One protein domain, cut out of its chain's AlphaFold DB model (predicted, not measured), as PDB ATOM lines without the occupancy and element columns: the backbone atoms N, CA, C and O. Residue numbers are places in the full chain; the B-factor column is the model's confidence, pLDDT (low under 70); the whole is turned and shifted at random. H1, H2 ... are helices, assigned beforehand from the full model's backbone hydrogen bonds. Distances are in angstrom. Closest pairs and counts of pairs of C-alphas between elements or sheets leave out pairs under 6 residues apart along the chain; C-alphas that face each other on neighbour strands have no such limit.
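Overview. This is residues 2 to 41 of the 77 residues of an uncharacterized protein of Microcystis sp. MC19 (UniProt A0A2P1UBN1). Picture an open, flat V of two helices that meet near their ends: the long H2 makes one arm, the shorter H1 makes the other, and residues 14 to 16 turn the corner between them. At the far end of H2 a tail, residues 34 to 41, turns toward the side on which H1 lies, leaving the space between it and H1 empty. The printed part has 40 residues with two named helices, H1 then H2, and no named strand; its class is all helix. It is only just loose, close to extended, with a radius of gyration of the C-alphas of 13.4 A, and its outline is only just flat, spanning 38 by 25 by 6 A.

Arrangement. Start from H2, residues 17 to 33, and look back along the chain to H1, residues 3 to 13. The two are close but not clearly touching, with 2 pairs of C-alphas within 8 A. Their closest C-alphas are those of Val 12 and Gln 20, 6.5 A apart. They run opposite ways at a steep tilt of 52 degrees. In H1 and H2 every O i to N i+4 pair is within hydrogen-bond range.

Along the chain. Find C-alpha 17 at (71.091, 224.953, 146.961); from there H2 runs 24.1 A to C-alpha 33 at (77.243, 204.984, 134.966). H1 begins at C-alpha 3, at (92.933, 226.553, 138.034), and runs 15.7 A to C-alpha 13.

Size, cuts and confidence. The C-alphas of Pro 16 and Trp 41 are the two farthest apart, at 40.2 A. The printed part has no cut, and the link from H1 to H2 is tight. Residues 24 to 41, of which 24 to 33 belong to H2, stand free. Look at residues 33 to 38 for pLDDT under 70; the mean of the printed part is 84.0.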
ATOM      1  N   THR A   2      93.631 221.929 139.558       90.19
ATOM      2  CA  THR A   2      93.901 222.811 138.402       90.19
ATOM      3  C   THR A   2      93.120 224.123 138.547       90.19
ATOM      4  O   THR A   2      92.039 224.116 139.133       90.19
ATOM      5  N   LYS A   3      93.621 225.239 137.987       91.19
ATOM      6  CA  LYS A   3      92.933 226.553 138.034       91.19
ATOM      7  C   LYS A   3      91.485 226.484 137.526       91.19
ATOM      8  O   LYS A   3      90.594 227.081 138.111       91.19
ATOM      9  N   LEU A   4      91.255 225.695 136.475       87.38
ATOM     10  CA  LEU A   4      89.925 225.467 135.904       87.38
ATOM     11  C   LEU A   4      88.973 224.762 136.880       87.38
ATOM     12  O   LEU A   4      87.784 225.063 136.905       87.38
ATOM     13  N   LEU A   5      89.486 223.839 137.702       80.56
ATOM     14  CA  LEU A   5      88.673 223.131 138.690       80.56
ATOM     15  C   LEU A   5      88.240 224.065 139.827       80.56
ATOM     16  O   LEU A   5      87.105 223.998 140.287       80.56
ATOM     17  N   GLU A   6      89.135 224.951 140.267       90.44
ATOM     18  CA  GLU A   6      88.841 225.944 141.309       90.44
ATOM     19  C   GLU A   6      87.771 226.935 140.851       90.44
ATOM     20  O   GLU A   6      86.833 227.225 141.595       90.44
ATOM     21  N   GLU A   7      87.874 227.400 139.607       93.06
ATOM     22  CA  GLU A   7      86.900 228.304 139.002       93.06
ATOM     23  C   GLU A   7      85.524 227.640 138.855       93.06
ATOM     24  O   GLU A   7      84.512 228.224 139.243       93.06
ATOM     25  N   ALA A   8      85.481 226.387 138.395       88.81
ATOM     26  CA  ALA A   8      84.241 225.622 138.299       88.81
ATOM     27  C   ALA A   8      83.565 225.440 139.673       88.81
ATOM     28  O   ALA A   8      82.359 225.653 139.805       88.81
ATOM     29  N   ILE A   9      84.332 225.115 140.721       91.06
ATOM     30  CA  ILE A   9      83.805 224.990 142.092       91.06
ATOM     31  C   ILE A   9      83.267 226.335 142.595       91.06
ATOM     32  O   ILE A   9      82.211 226.379 143.230       91.06
ATOM     33  N   ALA A  10      83.975 227.435 142.324       93.25
ATOM     34  CA  ALA A  10      83.547 228.769 142.728       93.25
ATOM     35  C   ALA A  10      82.221 229.172 142.064       93.25
ATOM     36  O   ALA A  10      81.346 229.699 142.749       93.25
ATOM     37  N   GLN A  11      82.043 228.872 140.774       92.00
ATOM     38  CA  GLN A  11      80.795 229.139 140.053       92.00
ATOM     39  C   GLN A  11      79.624 228.321 140.609       92.00
ATOM     40  O   GLN A  11      78.557 228.872 140.867       92.00
ATOM     41  N   VAL A  12      79.828 227.027 140.881       91.88
ATOM     42  CA  VAL A  12      78.775 226.160 141.443       91.88
ATOM     43  C   VAL A  12      78.329 226.637 142.827       91.88
ATOM     44  O   VAL A  12      77.136 226.646 143.116       91.88
ATOM     45  N   LYS A  13      79.259 227.106 143.669       92.31
ATOM     46  CA  LYS A  13      78.942 227.627 145.010       92.31
ATOM     47  C   LYS A  13      78.080 228.893 145.006       92.31
ATOM     48  O   LYS A  13      77.460 229.186 146.023       92.31
ATOM     49  N   GLN A  14      78.054 229.647 143.906       93.81
ATOM     50  CA  GLN A  14      77.213 230.843 143.778       93.81
ATOM     51  C   GLN A  14      75.755 230.514 143.426       93.81
ATOM     52  O   GLN A  14      74.896 231.393 143.495       93.81
ATOM     53  N   LEU A  15      75.460 229.267 143.052       93.06
ATOM     54  CA  LEU A  15      74.114 228.837 142.694       93.06
ATOM     55  C   LEU A  15      73.258 228.561 143.942       93.06
ATOM     56  O   LEU A  15      73.799 228.204 144.990       93.06
ATOM     57  N   PRO A  16      71.919 228.659 143.848       95.69
ATOM     58  CA  PRO A  16      71.019 228.209 144.907       95.69
ATOM     59  C   PRO A  16      71.212 226.725 145.238       95.69
ATOM     60  O   PRO A  16      71.532 225.923 144.362       95.69
ATOM     61  N   GLU A  17      70.936 226.337 146.483       91.88
ATOM     62  CA  GLU A  17      71.091 224.953 146.961       91.88
ATOM     63  C   GLU A  17      70.315 223.937 146.102       91.88
ATOM     64  O   GLU A  17      70.805 222.845 145.823       91.88
ATOM     65  N   SER A  18      69.141 224.317 145.587       92.19
ATOM     66  CA  SER A  18      68.358 223.479 144.670       92.19
ATOM     67  C   SER A  18      69.087 223.161 143.360       92.19
ATOM     68  O   SER A  18      68.971 222.046 142.855       92.19
ATOM     69  N   GLU A  19      69.850 224.109 142.816       91.06
ATOM     70  CA  GLU A  19      70.654 223.917 141.605       91.06
ATOM     71  C   GLU A  19      71.945 223.153 141.914       91.06
ATOM     72  O   GLU A  19      72.324 222.259 141.159       91.06
ATOM     73  N   GLN A  20      72.572 223.409 143.067       91.56
ATOM     74  CA  GLN A  20      73.718 222.616 143.527       91.56
ATOM     75  C   GLN A  20      73.349 221.132 143.684       91.56
ATOM     76  O   GLN A  20      74.089 220.258 143.231       91.56
ATOM     77  N   ASN A  21      72.165 220.840 144.232       91.88
ATOM     78  CA  ASN A  21      71.661 219.475 144.392       91.88
ATOM     79  C   ASN A  21      71.417 218.770 143.049       91.88
ATOM     80  O   ASN A  21      71.692 217.576 142.923       91.88
ATOM     81  N   LYS A  22      70.956 219.494 142.019       91.69
ATOM     82  CA  LYS A  22      70.829 218.940 140.660       91.69
ATOM     83  C   LYS A  22      72.192 218.581 140.075       91.69
ATOM     84  O   LYS A  22      72.344 217.496 139.523       91.69
ATOM     85  N   ILE A  23      73.182 219.462 140.229       90.75
ATOM     86  CA  ILE A  23      74.553 219.217 139.758       90.75
ATOM     87  C   ILE A  23      75.150 217.999 140.472       90.75
ATOM     88  O   ILE A  23      75.713 217.122 139.818       90.75
ATOM     89  N   ALA A  24      74.968 217.893 141.792       89.06
ATOM     90  CA  ALA A  24      75.402 216.732 142.564       89.06
ATOM     91  C   ALA A  24      74.752 215.432 142.060       89.06
ATOM     92  O   ALA A  24      75.451 214.448 141.829       89.06
ATOM     93  N   ALA A  25      73.440 215.440 141.803       90.06
ATOM     94  CA  ALA A  25      72.732 214.283 141.256       90.06
ATOM     95  C   ALA A  25      73.242 213.880 139.860       90.06
ATOM     96  O   ALA A  25      73.378 212.691 139.576       90.06
ATOM     97  N   MET A  26      73.564 214.849 138.993       86.62
ATOM     98  CA  MET A  26      74.147 214.572 137.673       86.62
ATOM     99  C   MET A  26      75.533 213.930 137.785       86.62
ATOM    100  O   MET A  26      75.807 212.958 137.086       86.62
ATOM    101  N   LEU A  27      76.385 214.431 138.685       87.00
ATOM    102  CA  LEU A  27      77.717 213.869 138.924       87.00
ATOM    103  C   LEU A  27      77.641 212.447 139.480       87.00
ATOM    104  O   LEU A  27      78.332 211.569 138.973       87.00
ATOM    105  N   ILE A  28      76.783 212.211 140.477       85.19
ATOM    106  CA  ILE A  28      76.578 210.881 141.064       85.19
ATOM    107  C   ILE A  28      76.108 209.905 139.988       85.19
ATOM    108  O   ILE A  28      76.749 208.881 139.787       85.19
ATOM    109  N   LYS A  29      75.082 210.268 139.211       82.62
ATOM    110  CA  LYS A  29      74.588 209.438 138.105       82.62
ATOM    111  C   LYS A  29      75.681 209.113 137.084       82.62
ATOM    112  O   LYS A  29      75.729 208.007 136.555       82.62
ATOM    113  N   GLN A  30      76.555 210.071 136.783       80.12
ATOM    114  CA  GLN A  30      77.640 209.867 135.827       80.12
ATOM    115  C   GLN A  30      78.752 208.970 136.388       80.12
ATOM    116  O   GLN A  30      79.309 208.157 135.650       80.12
ATOM    117  N   LEU A  31      79.038 209.075 137.686       78.19
ATOM    118  CA  LEU A  31      79.968 208.194 138.392       78.19
ATOM    119  C   LEU A  31      79.408 206.774 138.542       78.19
ATOM    120  O   LEU A  31      80.156 205.830 138.351       78.19
ATOM    121  N   GLU A  32      78.109 206.619 138.794       76.62
ATOM    122  CA  GLU A  32      77.421 205.320 138.806       76.62
ATOM    123  C   GLU A  32      77.385 204.678 137.412       76.62
ATOM    124  O   GLU A  32      77.528 203.467 137.284       76.62
ATOM    125  N   SER A  33      77.220 205.480 136.350       64.25
ATOM    126  CA  SER A  33      77.243 204.984 134.966       64.25
ATOM    127  C   SER A  33      78.637 204.587 134.481       64.25
ATOM    128  O   SER A  33      78.763 203.774 133.568       64.25
ATOM    129  N   ARG A  34      79.691 205.138 135.093       61.78
ATOM    130  CA  ARG A  34      81.046 204.603 134.970       61.78
ATOM    131  C   ARG A  34      81.132 203.379 135.875       61.78
ATOM    132  O   ARG A  34      81.648 203.465 136.985       61.78
ATOM    133  N   SER A  35      80.594 202.253 135.407       57.91
ATOM    134  CA  SER A  35      80.821 200.975 136.082       57.91
ATOM    135  C   SER A  35      82.337 200.790 136.268       57.91
ATOM    136  O   SER A  35      83.085 201.020 135.314       57.91
ATOM    137  N   PRO A  36      82.816 200.384 137.457       58.09
ATOM    138  CA  PRO A  36      84.212 199.994 137.654       58.09
ATOM    139  C   PRO A  36      84.600 198.755 136.825       58.09
ATOM    140  O   PRO A  36      85.765 198.389 136.806       58.09
ATOM    141  N   GLU A  37      83.638 198.123 136.148       56.62
ATOM    142  CA  GLU A  37      83.830 196.966 135.266       56.62
ATOM    143  C   GLU A  37      84.334 197.331 133.861       56.62
ATOM    144  O   GLU A  37      84.584 196.434 133.066       56.62
ATOM    145  N   TYR A  38      84.465 198.620 133.531       60.22
ATOM    146  CA  TYR A  38      84.986 199.060 132.235       60.22
ATOM    147  C   TYR A  38      86.395 199.635 132.403       60.22
ATOM    148  O   TYR A  38      86.592 200.855 132.389       60.22
ATOM    149  N   ASP A  39      87.377 198.755 132.611       77.38
ATOM    150  CA  ASP A  39      88.774 199.131 132.431       77.38
ATOM    151  C   ASP A  39      89.075 199.122 130.932       77.38
ATOM    152  O   ASP A  39      89.004 198.098 130.255       77.38
ATOM    153  N   PHE A  40      89.387 200.301 130.401       78.69
ATOM    154  CA  PHE A  40      89.805 200.463 129.012       78.69
ATOM    155  C   PHE A  40      90.980 199.538 128.665       78.69
ATOM    156  O   PHE A  40      91.074 199.081 127.529       78.69
ATOM    157  N   TRP A  41      91.871 199.272 129.626       83.50
ATOM    158  CA  TRP A  41      93.011 198.387 129.409       83.50
ATOM    159  C   TRP A  41      92.596 196.922 129.277       83.50
ATOM    160  O   TRP A  41      93.130 196.250 128.403       83.50
TER     161      TRP A  41